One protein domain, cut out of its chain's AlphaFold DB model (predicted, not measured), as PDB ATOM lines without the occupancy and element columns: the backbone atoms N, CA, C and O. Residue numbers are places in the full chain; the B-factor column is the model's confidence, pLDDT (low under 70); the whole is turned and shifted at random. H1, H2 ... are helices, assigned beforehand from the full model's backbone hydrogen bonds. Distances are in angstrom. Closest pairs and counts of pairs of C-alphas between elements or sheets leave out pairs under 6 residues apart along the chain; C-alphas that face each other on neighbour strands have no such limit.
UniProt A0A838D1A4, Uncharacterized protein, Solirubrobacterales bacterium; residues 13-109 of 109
ATOM      1  N   GLU A  13      -5.673  23.499  13.695       94.62
ATOM      2  CA  GLU A  13      -6.251  22.495  12.795       94.62
ATOM      3  C   GLU A  13      -7.629  22.028  13.264       94.62
ATOM      4  O   GLU A  13      -8.559  21.983  12.455       94.62
ATOM      5  N   THR A  14      -7.803  21.786  14.567       94.50
ATOM      6  CA  THR A  14      -9.120  21.477  15.139       94.50
ATOM      7  C   THR A  14     -10.104  22.601  14.871       94.50
ATOM      8  O   THR A  14     -11.177  22.346  14.340       94.50
ATOM      9  N   ILE A  15      -9.737  23.856  15.138       96.31
ATOM     10  CA  ILE A  15     -10.632  24.990  14.872       96.31
ATOM     11  C   ILE A  15     -10.997  25.087  13.388       96.31
ATOM     12  O   ILE A  15     -12.170  25.234  13.048       96.31
ATOM     13  N   LYS A  16     -10.017  24.939  12.489       93.69
ATOM     14  CA  LYS A  16     -10.252  24.965  11.037       93.69
ATOM     15  C   LYS A  16     -11.208  23.867  10.574       93.69
ATOM     16  O   LYS A  16     -12.004  24.124   9.677       93.69
ATOM     17  N   ARG A  17     -11.182  22.682  11.194       94.31
ATOM     18  CA  ARG A  17     -12.108  21.579  10.879       94.31
ATOM     19  C   ARG A  17     -13.575  21.946  11.122       94.31
ATOM     20  O   ARG A  17     -14.437  21.479  10.385       94.31
ATOM     21  N   TYR A  18     -13.851  22.771  12.130       92.00
ATOM     22  CA  TYR A  18     -15.204  23.242  12.449       92.00
ATOM     23  C   TYR A  18     -15.549  24.585  11.783       92.00
ATOM     24  O   TYR A  18     -16.709  24.996  11.795       92.00
ATOM     25  N   GLY A  19     -14.571  25.256  11.166       90.19
ATOM     26  CA  GLY A  19     -14.775  26.451  10.351       90.19
ATOM     27  C   GLY A  19     -15.478  27.583  11.104       90.19
ATOM     28  O   GLY A  19     -15.159  27.872  12.259       90.19
ATOM     29  N   GLU A  20     -16.460  28.210  10.451       84.62
ATOM     30  CA  GLU A  20     -17.212  29.344  11.009       84.62
ATOM     31  C   GLU A  20     -17.916  29.023  12.330       84.62
ATOM     32  O   GLU A  20     -18.079  29.914  13.163       84.62
ATOM     33  N   LEU A  21     -18.283  27.756  12.561       82.12
ATOM     34  CA  LEU A  21     -18.890  27.339  13.823       82.12
ATOM     35  C   LEU A  21     -17.950  27.608  15.002       82.12
ATOM     36  O   LEU A  21     -18.411  28.041  16.050       82.12
ATOM     37  N   ALA A  22     -16.651  27.361  14.839       79.56
ATOM     38  CA  ALA A  22     -15.671  27.514  15.910       79.56
ATOM     39  C   ALA A  22     -15.087  28.926  15.997       79.56
ATOM     40  O   ALA A  22     -14.675  29.348  17.075       79.56
ATOM     41  N   THR A  23     -15.038  29.655  14.880       84.75
ATOM     42  CA  THR A  23     -14.426  30.989  14.842       84.75
ATOM     43  C   THR A  23     -15.418  32.134  15.003       84.75
ATOM     44  O   THR A  23     -14.987  33.252  15.277       84.75
ATOM     45  N   ARG A  24     -16.724  31.902  14.797       79.88
ATOM     46  CA  ARG A  24     -17.735  32.964  14.608       79.88
ATOM     47  C   ARG A  24     -17.312  34.000  13.547       79.88
ATOM     48  O   ARG A  24     -17.563  35.190  13.705       79.88
ATOM     49  N   GLY A  25     -16.614  33.551  12.501       80.69
ATOM     50  CA  GLY A  25     -16.051  34.415  11.453       80.69
ATOM     51  C   GLY A  25     -14.723  35.097  11.819       80.69
ATOM     52  O   GLY A  25     -14.214  35.892  11.035       80.69
ATOM     53  N   GLY A  26     -14.154  34.800  12.992       87.62
ATOM     54  CA  GLY A  26     -12.860  35.314  13.446       87.62
ATOM     55  C   GLY A  26     -11.646  34.482  13.016       87.62
ATOM     56  O   GLY A  26     -11.736  33.548  12.217       87.62
ATOM     57  N   ASP A  27     -10.490  34.817  13.593       92.94
ATOM     58  CA  ASP A  27      -9.224  34.123  13.346       92.94
ATOM     59  C   ASP A  27      -9.170  32.741  14.047       92.94
ATOM     60  O   ASP A  27      -9.385  32.653  15.262       92.94
ATOM     61  N   PRO A  28      -8.839  31.652  13.321       93.62
ATOM     62  CA  PRO A  28      -8.693  30.319  13.905       93.62
ATOM     63  C   PRO A  28      -7.619  30.202  14.995       93.62
ATOM     64  O   PRO A  28      -7.761  29.378  15.897       93.62
ATOM     65  N   GLY A  29      -6.545  30.994  14.921       94.81
ATOM     66  CA  GLY A  29      -5.486  31.030  15.930       94.81
ATOM     67  C   GLY A  29      -5.969  31.607  17.256       94.81
ATOM     68  O   GLY A  29      -5.746  31.006  18.306       94.81
ATOM     69  N   VAL A  30      -6.703  32.719  17.201       94.94
ATOM     70  CA  VAL A  30      -7.342  33.349  18.366       94.94
ATOM     71  C   VAL A  30      -8.350  32.401  19.010       94.94
ATOM     72  O   VAL A  30      -8.335  32.226  20.228       94.94
ATOM     73  N   ALA A  31      -9.194  31.741  18.213       94.94
ATOM     74  CA  ALA A  31     -10.137  30.756  18.733       94.94
ATOM     75  C   ALA A  31      -9.411  29.564  19.390       94.94
ATOM     76  O   ALA A  31      -9.766  29.178  20.502       94.94
ATOM     77  N   ALA A  32      -8.359  29.023  18.765       95.94
ATOM     78  CA  ALA A  32      -7.578  27.919  19.331       95.94
ATOM     79  C   ALA A  32      -6.930  28.301  20.671       95.94
ATOM     80  O   ALA A  32      -6.951  27.517  21.623       95.94
ATOM     81  N   GLN A  33      -6.405  29.527  20.767       95.56
ATOM     82  CA  GLN A  33      -5.859  30.045  22.017       95.56
ATOM     83  C   GLN A  33      -6.949  30.182  23.085       95.56
ATOM     84  O   GLN A  33      -6.753  29.711  24.195       95.56
ATOM     85  N   ALA A  34      -8.126  30.713  22.746       95.88
ATOM     86  CA  ALA A  34      -9.226  30.857  23.699       95.88
ATOM     87  C   ALA A  34      -9.736  29.507  24.244       95.88
ATOM     88  O   ALA A  34     -10.054  29.400  25.429       95.88
ATOM     89  N   TRP A  35      -9.790  28.465  23.408       96.31
ATOM     90  CA  TRP A  35     -10.100  27.097  23.849       96.31
ATOM     91  C   TRP A  35      -9.006  26.512  24.753       96.31
ATOM     92  O   TRP A  35      -9.319  25.899  25.774       96.31
ATOM     93  N   THR A  36      -7.737  26.774  24.430       96.00
ATOM     94  CA  THR A  36      -6.591  26.381  25.266       96.00
ATOM     95  C   THR A  36      -6.619  27.087  26.624       96.00
ATOM     96  O   THR A  36      -6.443  26.444  27.655       96.00
ATOM     97  N   ASP A  37      -6.910  28.389  26.653       95.75
ATOM     98  CA  ASP A  37      -7.007  29.191  27.881       95.75
ATOM     99  C   ASP A  37      -8.187  28.757  28.764       95.75
ATOM    100  O   ASP A  37      -8.132  28.867  29.989       95.75
ATOM    101  N   ALA A  38      -9.247  28.212  28.159       95.12
ATOM    102  CA  ALA A  38     -10.347  27.559  28.868       95.12
ATOM    103  C   ALA A  38      -9.966  26.169  29.433       95.12
ATOM    104  O   ALA A  38     -10.764  25.539  30.132       95.12
ATOM    105  N   GLY A  39      -8.743  25.697  29.177       95.62
ATOM    106  CA  GLY A  39      -8.208  24.433  29.678       95.62
ATOM    107  C   GLY A  39      -8.665  23.213  28.885       95.62
ATOM    108  O   GLY A  39      -8.672  22.110  29.432       95.62
ATOM    109  N   PHE A  40      -9.081  23.398  27.630       96.12
ATOM    110  CA  PHE A  40      -9.490  22.305  26.758       96.12
ATOM    111  C   PHE A  40      -8.373  21.920  25.788       96.12
ATOM    112  O   PHE A  40      -7.611  22.759  25.313       96.12
ATOM    113  N   ASP A  41      -8.287  20.623  25.506       96.06
ATOM    114  CA  ASP A  41      -7.474  20.074  24.429       96.06
ATOM    115  C   ASP A  41      -8.286  19.953  23.132       96.06
ATOM    116  O   ASP A  41      -9.492  20.231  23.090       96.06
ATOM    117  N   ASP A  42      -7.632  19.504  22.062       95.75
ATOM    118  CA  ASP A  42      -8.269  19.221  20.773       95.75
ATOM    119  C   ASP A  42      -9.489  18.300  20.898       95.75
ATOM    120  O   ASP A  42     -10.557  18.599  20.359       95.75
ATOM    121  N   ALA A  43      -9.354  17.196  21.636       95.75
ATOM    122  CA  ALA A  43     -10.403  16.188  21.758       95.75
ATOM    123  C   ALA A  43     -11.638  16.718  22.501       95.75
ATOM    124  O   ALA A  43     -12.773  16.426  22.119       95.75
ATOM    125  N   THR A  44     -11.438  17.498  23.560       96.31
ATOM    126  CA  THR A  44     -12.528  18.076  24.352       96.31
ATOM    127  C   THR A  44     -13.155  19.265  23.638       96.31
ATOM    128  O   THR A  44     -14.379  19.402  23.641       96.31
ATOM    129  N   THR A  45     -12.344  20.083  22.964       97.25
ATOM    130  CA  THR A  45     -12.828  21.186  22.125       97.25
ATOM    131  C   THR A  45     -13.718  20.673  21.001       97.25
ATOM    132  O   THR A  45     -14.826  21.175  20.824       97.25
ATOM    133  N   ALA A  46     -13.282  19.630  20.289       97.06
ATOM    134  CA  ALA A  46     -14.070  18.984  19.245       97.06
ATOM    135  C   ALA A  46     -15.464  18.579  19.754       97.06
ATOM    136  O   ALA A  46     -16.469  18.957  19.157       97.06
ATOM    137  N   LYS A  47     -15.535  17.930  20.923       97.81
ATOM    138  CA  LYS A  47     -16.808  17.510  21.535       97.81
ATOM    139  C   LYS A  47     -17.717  18.678  21.906       97.81
ATOM    140  O   LYS A  47     -18.932  18.584  21.747       97.81
ATOM    141  N   TRP A  48     -17.158  19.775  22.415       97.81
ATOM    142  CA  TRP A  48     -17.947  20.973  22.706       97.81
ATOM    143  C   TRP A  48     -18.476  21.636  21.434       97.81
ATOM    144  O   TRP A  48     -19.640  22.033  21.400       97.81
ATOM    145  N   LEU A  49     -17.668  21.693  20.375       97.12
ATOM    146  CA  LEU A  49     -18.089  22.209  19.074       97.12
ATOM    147  C   LEU A  49     -19.153  21.311  18.420       97.12
ATOM    148  O   LEU A  49     -20.118  21.825  17.857       97.12
ATOM    149  N   GLU A  50     -19.049  19.984  18.553       96.56
ATOM    150  CA  GLU A  50     -20.088  19.022  18.145       96.56
ATOM    151  C   GLU A  50     -21.397  19.228  18.915       96.56
ATOM    152  O   GLU A  50     -22.479  19.178  18.331       96.56
ATOM    153  N   ALA A  51     -21.307  19.559  20.207       96.94
ATOM    154  CA  ALA A  51     -22.443  19.977  21.028       96.94
ATOM    155  C   ALA A  51     -22.956  21.389  20.686       96.94
ATOM    156  O   ALA A  51     -23.795  21.921  21.406       96.94
ATOM    157  N   ARG A  52     -22.454  22.007  19.607       95.94
ATOM    158  CA  ARG A  52     -22.739  23.381  19.174       95.94
ATOM    159  C   ARG A  52     -22.413  24.447  20.220       95.94
ATOM    160  O   ARG A  52     -23.038  25.502  20.224       95.94
ATOM    161  N   CYS A  53     -21.436  24.198  21.089       96.62
ATOM    162  CA  CYS A  53     -20.880  25.208  21.980       96.62
ATOM    163  C   CYS A  53     -19.676  25.875  21.316       96.62
ATOM    164  O   CYS A  53     -18.577  25.329  21.301       96.62
ATOM    165  N   GLN A  54     -19.886  27.066  20.770       94.50
ATOM    166  CA  GLN A  54     -18.839  27.849  20.111       94.50
ATOM    167  C   GLN A  54     -18.119  28.845  21.037       94.50
ATOM    168  O   GLN A  54     -17.249  29.581  20.582       94.50
ATOM    169  N   ASP A  55     -18.520  28.935  22.308       96.06
ATOM    170  CA  ASP A  55     -17.916  29.838  23.292       96.06
ATOM    171  C   ASP A  55     -17.121  29.025  24.336       96.06
ATOM    172  O   ASP A  55     -17.730  28.322  25.151       96.06
ATOM    173  N   PRO A  56     -15.777  29.134  24.356       96.38
ATOM    174  CA  PRO A  56     -14.931  28.434  25.322       96.38
ATOM    175  C   PRO A  56     -15.270  28.741  26.785       96.38
ATOM    176  O   PRO A  56     -15.157  27.866  27.643       96.38
ATOM    177  N   ARG A  57     -15.703  29.970  27.098       97.06
ATOM    178  CA  ARG A  57     -16.069  30.371  28.465       97.06
ATOM    179  C   ARG A  57     -17.382  29.728  28.887       97.06
ATOM    180  O   ARG A  57     -17.500  29.284  30.026       97.06
ATOM    181  N   ALA A  58     -18.348  29.640  27.973       97.69
ATOM    182  CA  ALA A  58     -19.601  28.926  28.210       97.69
ATOM    183  C   ALA A  58     -19.357  27.425  28.430       97.69
ATOM    184  O   ALA A  58     -19.848  26.860  29.410       97.69
ATOM    185  N   ALA A  59     -18.545  26.803  27.568       97.88
ATOM    186  CA  ALA A  59     -18.116  25.414  27.714       97.88
ATOM    187  C   ALA A  59     -17.418  25.183  29.061       97.88
ATOM    188  O   ALA A  59     -17.732  24.225  29.770       97.88
ATOM    189  N   ARG A  60     -16.522  26.095  29.463       97.88
ATOM    190  CA  ARG A  60     -15.839  26.012  30.756       97.88
ATOM    191  C   ARG A  60     -16.801  26.117  31.932       97.88
ATOM    192  O   ARG A  60     -16.752  25.276  32.822       97.88
ATOM    193  N   ALA A  61     -17.710  27.087  31.909       98.19
ATOM    194  CA  ALA A  61     -18.693  27.270  32.973       98.19
ATOM    195  C   ALA A  61     -19.635  26.061  33.121       98.19
ATOM    196  O   ALA A  61     -20.042  25.730  34.232       98.19
ATOM    197  N   LEU A  62     -19.977  25.387  32.019       98.06
ATOM    198  CA  LEU A  62     -20.724  24.129  32.055       98.06
ATOM    199  C   LEU A  62     -19.873  22.979  32.617       98.06
ATOM    200  O   LEU A  62     -20.346  22.240  33.480       98.06
ATOM    201  N   ALA A  63     -18.615  22.861  32.189       97.75
ATOM    202  CA  ALA A  63     -17.690  21.856  32.709       97.75
ATOM    203  C   ALA A  63     -17.460  22.002  34.226       97.75
ATOM    204  O   ALA A  63     -17.487  21.004  34.945       97.75
ATOM    205  N   ASP A  64     -17.331  23.233  34.733       97.75
ATOM    206  CA  ASP A  64     -17.209  23.529  36.170       97.75
ATOM    207  C   ASP A  64     -18.469  23.127  36.968       97.75
ATOM    208  O   ASP A  64     -18.408  22.910  38.176       97.75
ATOM    209  N   LEU A  65     -19.611  22.964  36.292       97.56
ATOM    210  CA  LEU A  65     -20.863  22.440  36.851       97.56
ATOM    211  C   LEU A  65     -21.039  20.929  36.610       97.56
ATOM    212  O   LEU A  65     -22.143  20.408  36.747       97.56
ATOM    213  N   SER A  66     -19.962  20.214  36.264       97.00
ATOM    214  CA  SER A  66     -19.963  18.780  35.928       97.00
ATOM    215  C   SER A  66     -20.822  18.405  34.714       97.00
ATOM    216  O   SER A  66     -21.224  17.250  34.565       97.00
ATOM    217  N   VAL A  67     -21.110  19.361  33.828       97.56
ATOM    218  CA  VAL A  67     -21.814  19.085  32.574       97.56
ATOM    219  C   VAL A  67     -20.807  18.667  31.514       97.56
ATOM    220  O   VAL A  67     -19.895  19.414  31.161       97.56
ATOM    221  N   THR A  68     -20.997  17.471  30.969       97.00
ATOM    222  CA  THR A  68     -20.199  16.978  29.840       97.00
ATOM    223  C   THR A  68     -20.712  17.540  28.506       97.00
ATOM    224  O   THR A  68     -21.908  17.830  28.390       97.00
ATOM    225  N   PRO A  69     -19.872  17.612  27.452       97.31
ATOM    226  CA  PRO A  69     -20.329  18.016  26.121       97.31
ATOM    227  C   PRO A  69     -21.514  17.181  25.614       97.31
ATOM    228  O   PRO A  69     -22.469  17.722  25.068       97.31
ATOM    229  N   ASN A  70     -21.501  15.867  25.868       96.81
ATOM    230  CA  ASN A  70     -22.571  14.960  25.446       96.81
ATOM    231  C   ASN A  70     -23.913  15.281  26.126       96.81
ATOM    232  O   ASN A  70     -24.960  15.248  25.491       96.81
ATOM    233  N   GLN A  71     -23.889  15.642  27.410       96.44
ATOM    234  CA  GLN A  71     -25.086  16.111  28.111       96.44
ATOM    235  C   GLN A  71     -25.565  17.466  27.577       96.44
ATOM    236  O   GLN A  71     -26.765  17.681  27.422       96.44
ATOM    237  N   ALA A  72     -24.637  18.377  27.277       97.00
ATOM    238  CA  ALA A  72     -24.959  19.696  26.742       97.00
ATOM    239  C   ALA A  72     -25.468  19.659  25.286       97.00
ATOM    240  O   ALA A  72     -26.123  20.604  24.849       97.00
ATOM    241  N   ALA A  73     -25.223  18.571  24.550       97.25
ATOM    242  CA  ALA A  73     -25.739  18.354  23.198       97.25
ATOM    243  C   ALA A  73     -27.251  18.047  23.158       97.25
ATOM    244  O   ALA A  73     -27.855  18.062  22.083       97.25
ATOM    245  N   ALA A  74     -27.890  17.781  24.306       96.12
ATOM    246  CA  ALA A  74     -29.333  17.570  24.369       96.12
ATOM    247  C   ALA A  74     -30.097  18.821  23.907       96.12
ATOM    248  O   ALA A  74     -29.741  19.949  24.253       96.12
ATOM    249  N   ARG A  75     -31.159  18.617  23.122       95.56
ATOM    250  CA  ARG A  75     -31.998  19.703  22.605       95.56
ATOM    251  C   ARG A  75     -33.007  20.178  23.641       95.56
ATOM    252  O   ARG A  75     -33.643  19.371  24.312       95.56
ATOM    253  N   THR A  76     -33.211  21.488  23.706       94.38
ATOM    254  CA  THR A  76     -34.233  22.126  24.534       94.38
ATOM    255  C   THR A  76     -34.858  23.327  23.820       94.38
ATOM    256  O   THR A  76     -34.212  24.003  23.016       94.38
ATOM    257  N   ARG A  77     -36.137  23.592  24.116       94.69
ATOM    258  CA  ARG A  77     -36.805  24.856  23.773       94.69
ATOM    259  C   ARG A  77     -36.617  25.918  24.864       94.69
ATOM    260  O   ARG A  77     -36.780  27.095  24.579       94.69
ATOM    261  N   ASP A  78     -36.248  25.526  26.082       90.75
ATOM    262  CA  ASP A  78     -36.143  26.429  27.232       90.75
ATOM    263  C   ASP A  78     -35.123  27.553  27.016       90.75
ATOM    264  O   ASP A  78     -34.173  27.406  26.246       90.75
ATOM    265  N   GLY A  79     -35.291  28.654  27.749       89.88
ATOM    266  CA  GLY A  79     -34.417  29.826  27.694       89.88
ATOM    267  C   GLY A  79     -34.985  30.961  26.848       89.88
ATOM    268  O   GLY A  79     -36.181  31.005  26.568       89.88
ATOM    269  N   GLY A  80     -34.111  31.892  26.479       84.38
ATOM    270  CA  GLY A  80     -34.395  32.941  25.508       84.38
ATOM    271  C   GLY A  80     -34.672  32.382  24.107       84.38
ATOM    272  O   GLY A  80     -34.145  31.334  23.714       84.38
ATOM    273  N   GLY A  81     -35.526  33.097  23.371       83.12
ATOM    274  CA  GLY A  81     -35.892  32.795  21.986       83.12
ATOM    275  C   GLY A  81     -36.886  31.640  21.813       83.12
ATOM    276  O   GLY A  81     -36.908  30.679  22.577       83.12
ATOM    277  N   ASP A  82     -37.698  31.712  20.755       88.50
ATOM    278  CA  ASP A  82     -38.689  30.680  20.408       88.50
ATOM    279  C   ASP A  82     -38.127  29.682  19.382       88.50
ATOM    280  O   ASP A  82     -38.613  29.533  18.262       88.50
ATOM    281  N   TYR A  83     -37.016  29.037  19.741       93.94
ATOM    282  CA  TYR A  83     -36.371  28.031  18.900       93.94
ATOM    283  C   TYR A  83     -35.799  26.876  19.729       93.94
ATOM    284  O   TYR A  83     -35.510  27.014  20.923       93.94
ATOM    285  N   VAL A  84     -35.674  25.711  19.089       96.06
ATOM    286  CA  VAL A  84     -35.094  24.498  19.680       96.06
ATOM    287  C   VAL A  84     -33.656  24.357  19.208       96.06
ATOM    288  O   VAL A  84     -33.416  24.209  18.012       96.06
ATOM    289  N   ASP A  85     -32.717  24.324  20.148       96.12
ATOM    290  CA  ASP A  85     -31.318  23.981  19.884       96.12
ATOM    291  C   ASP A  85     -30.731  23.218  21.082       96.12
ATOM    292  O   ASP A  85     -31.441  22.886  22.031       96.12
ATOM    293  N   THR A  86     -29.453  22.876  21.018       97.06
ATOM    294  CA  THR A  86     -28.697  22.260  22.103       97.06
ATOM    295  C   THR A  86     -28.617  23.183  23.323       97.06
ATOM    296  O   THR A  86     -28.590  24.413  23.207       97.06
ATOM    297  N   ILE A  87     -28.525  22.589  24.512       97.12
ATOM    298  CA  ILE A  87     -28.271  23.328  25.753       97.12
ATOM    299  C   ILE A  87     -26.969  24.134  25.632       97.12
ATOM    300  O   ILE A  87     -26.933  25.300  26.020       97.12
ATOM    301  N   ALA A  88     -25.916  23.545  25.061       97.12
ATOM    302  CA  ALA A  88     -24.618  24.196  24.907       97.12
ATOM    303  C   ALA A  88     -24.684  25.451  24.019       97.12
ATOM    304  O   ALA A  88     -24.105  26.478  24.379       97.12
ATOM    305  N   HIS A  89     -25.426  25.394  22.907       96.62
ATOM    306  CA  HIS A  89     -25.647  26.542  22.028       96.62
ATOM    307  C   HIS A  89     -26.407  27.662  22.732       96.62
ATOM    308  O   HIS A  89     -25.980  28.815  22.707       96.62
ATOM    309  N   LYS A  90     -27.503  27.319  23.421       97.19
ATOM    310  CA  LYS A  90     -28.297  28.305  24.160       97.19
ATOM    311  C   LYS A  90     -27.497  28.971  25.278       97.19
ATOM    312  O   LYS A  90     -27.643  30.169  25.495       97.19
ATOM    313  N   VAL A  91     -26.602  28.244  25.950       97.31
ATOM    314  CA  VAL A  91     -25.687  28.856  26.927       97.31
ATOM    315  C   VAL A  91     -24.646  29.746  26.241       97.31
ATOM    316  O   VAL A  91     -24.417  30.866  26.688       97.31
ATOM    317  N   ALA A  92     -24.065  29.304  25.122       96.31
ATOM    318  CA  ALA A  92     -23.091  30.087  24.353       96.31
ATOM    319  C   ALA A  92     -23.675  31.362  23.706       96.31
ATOM    320  O   ALA A  92     -22.921  32.276  23.360       96.31
ATOM    321  N   ASN A  93     -24.996  31.434  23.526       95.00
ATOM    322  CA  ASN A  93     -25.703  32.628  23.048       95.00
ATOM    323  C   ASN A  93     -26.274  33.497  24.177       95.00
ATOM    324  O   ASN A  93     -26.745  34.598  23.910       95.00
ATOM    325  N   GLY A  94     -26.237  33.027  25.428       95.62
ATOM    326  CA  GLY A  94     -26.829  33.728  26.570       95.62
ATOM    327  C   GLY A  94     -28.343  33.540  26.727       95.62
ATOM    328  O   GLY A  94     -28.929  34.136  27.628       95.62
ATOM    329  N   ASP A  95     -28.976  32.682  25.921       96.44
ATOM    330  CA  ASP A  95     -30.385  32.296  26.077       96.44
ATOM    331  C   ASP A  95     -30.615  31.473  27.353       96.44
ATOM    332  O   ASP A  95     -31.705  31.478  27.928       96.44
ATOM    333  N   LEU A  96     -29.583  30.763  27.810       96.69
ATOM    334  CA  LEU A  96     -29.541  30.092  29.102       96.69
ATOM    335  C   LEU A  96     -28.296  30.528  29.874       96.69
ATOM    336  O   LEU A  96     -27.200  30.624  29.330       96.69
ATOM    337  N   THR A  97     -28.427  30.702  31.185       97.19
ATOM    338  CA  THR A  97     -27.247  30.749  32.060       97.19
ATOM    339  C   THR A  97     -26.618  29.352  32.178       97.19
ATOM    340  O   THR A  97     -27.335  28.351  32.069       97.19
ATOM    341  N   PRO A  98     -25.314  29.231  32.501       97.19
ATOM    342  CA  PRO A  98     -24.674  27.927  32.704       97.19
ATOM    343  C   PRO A  98     -25.394  27.047  33.736       97.19
ATOM    344  O   PRO A  98     -25.545  25.846  33.535       97.19
ATOM    345  N   ARG A  99     -25.923  27.647  34.813       97.00
ATOM    346  CA  ARG A  99     -26.708  26.929  35.834       97.00
ATOM    347  C   ARG A  99     -28.039  26.408  35.300       97.00
ATOM    348  O   ARG A  99     -28.406  25.278  35.611       97.00
ATOM    349  N   GLN A 100     -28.756  27.201  34.502       96.38
ATOM    350  CA  GLN A 100     -29.989  26.732  33.863       96.38
ATOM    351  C   GLN A 100     -29.695  25.609  32.868       96.38
ATOM    352  O   GLN A 100     -30.410  24.609  32.867       96.38
ATOM    353  N   GLY A 101     -28.625  25.736  32.077       95.88
ATOM    354  CA  GLY A 101     -28.181  24.676  31.178       95.88
ATOM    355  C   GLY A 101     -27.866  23.383  31.933       95.88
ATOM    356  O   GLY A 101     -28.418  22.334  31.606       95.88
ATOM    357  N   ALA A 102     -27.080  23.462  33.011       96.44
ATOM    358  CA  ALA A 102     -26.765  22.311  33.852       96.44
ATOM    359  C   ALA A 102     -28.016  21.642  34.439       96.44
ATOM    360  O   ALA A 102     -28.158  20.424  34.336       96.44
ATOM    361  N   ALA A 103     -28.964  22.422  34.968       95.25
ATOM    362  CA  ALA A 103     -30.223  21.886  35.481       95.25
ATOM    363  C   ALA A 103     -30.995  21.087  34.415       95.25
ATOM    364  O   ALA A 103     -31.535  20.024  34.716       95.25
ATOM    365  N   ARG A 104     -30.988  21.533  33.151       92.69
ATOM    366  CA  ARG A 104     -31.665  20.811  32.061       92.69
ATOM    367  C   ARG A 104     -31.010  19.481  31.729       92.69
ATOM    368  O   ARG A 104     -31.721  18.519  31.462       92.69
ATOM    369  N   THR A 105     -29.690  19.377  31.852       90.50
ATOM    370  CA  THR A 105     -29.000  18.090  31.658       90.50
ATOM    371  C   THR A 105     -29.340  17.032  32.712       90.50
ATOM    372  O   THR A 105     -29.116  15.843  32.479       90.50
ATOM    373  N   LEU A 106     -29.877  17.446  33.864       82.31
ATOM    374  CA  LEU A 106     -30.338  16.550  34.926       82.31
ATOM    375  C   LEU A 106     -31.794  16.116  34.716       82.31
ATOM    376  O   LEU A 106     -32.145  15.002  35.086       82.31
ATOM    377  N   SER A 107     -32.623  16.969  34.108       70.12
ATOM    378  CA  SER A 107     -34.034  16.680  33.811       70.12
ATOM    379  C   SER A 107     -34.253  15.821  32.561       70.12
ATOM    380  O   SER A 107     -35.361  15.339  32.355       70.12
ATOM    381  N   SER A 108     -33.231  15.638  31.721       57.94
ATOM    382  CA  SER A 108     -33.284  14.773  30.529       57.94
ATOM    383  C   SER A 108     -32.836  13.324  30.786       57.94
ATOM    384  O   SER A 108     -32.542  12.618  29.822       57.94
ATOM    385  N   ARG A 109     -32.731  12.895  32.053       50.75
ATOM    386  CA  ARG A 109     -32.403  11.512  32.442       50.75
ATOM    387  C   ARG A 109     -33.646  10.677  32.707       50.75
ATOM    388  O   ARG A 109     -34.611  11.240  33.266       50.75
TER     389      ARG A 109
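What this domain is: This is residues 13 to 109 of the 109 residues of an uncharacterized protein of Solirubrobacterales bacterium (UniProt A0A838D1A4). What does the model look like? It is two clusters of short helices set end to end along the longest axis, with H1, H2 and H3 in one and H5, H6, H7 and H8 in the other; H4 lies between and packs on H1 and on H6. In the second cluster H7 and H8 form a hairpin beside H5, and the long stretch from residue 73 to 86 loops out and back between H6 and H7. What is it made of? The printed part has 97 residues with eight named helices, H1 to H8 in order, and no named strand: its class is all helix. It is compact, with a radius of gyration of the C-alphas of 12.5 A and spans of 35 by 26 by 17 A.

Where its parts are: Where are the first four helices? H1 is residues 13 to 18, beginning with C-alpha 13 at (-6.251, 22.495, 12.795), and H2 is residues 20 to 23. H3 is residues 28 to 37, 14.1 A long, and H4 is residues 42 to 50, 12.1 A long. Where are the other four? H5 is residues 56 to 63, 10.3 A long, and H6 is residues 69 to 72. H7 is residues 87 to 93, 10.0 A long, and H8 is residues 98 to 107, 14.7 A long, ending with C-alpha 107 at (-34.034, 16.680, 33.811).

How they stand to each other: What does H1 touch? H1 and H3 touch, about perpendicular at 76 degrees, the closest C-alphas being those of Ile 15 and Pro 28, 5.8 A apart. H1 and H4 touch at a shallow tilt of 8 degrees, the same way, with C-alphas 14 and 42 closest at 6.1 A. H2 touches H1 only at the corner, and only just, with 3 pairs of C-alphas within 8 A; C-alphas 15 and 22 are closest at 5.7 A. What joins the two ends? H4 and H6 touch, with the C-alphas of Trp 48 and Pro 69 closest at 5.1 A; H1 is apart from H5, H6, H7 and H8. How do the later helices stand? The hairpin of H7 and H8 has a shallow tilt of 17 degrees, opposite ways, with C-alphas 87 and 101 closest at 5.6 A. H5 and H8 touch at a steep tilt of 43 degrees, the same way, with C-alphas 62 and 98 closest at 5.5 A. Are the helix backbones complete? In H1, H3, H4, H5, H7 and H8 every O i to N i+4 pair is within hydrogen-bond range; H2 and H6 are too short for such a pair.

The domain as a whole: How large is it? The two C-alphas farthest apart, those of Asp 27 and Arg 109, are 37.6 A apart. Which links are long? The link from H6 to H7 has 14 residues and is long; residues 75 to 76 pair antiparallel with residues 85 to 86. Is anything cut or uncertain? The printed part has no cut, its mean pLDDT is 93.3, and residues 108 to 109 are under 70.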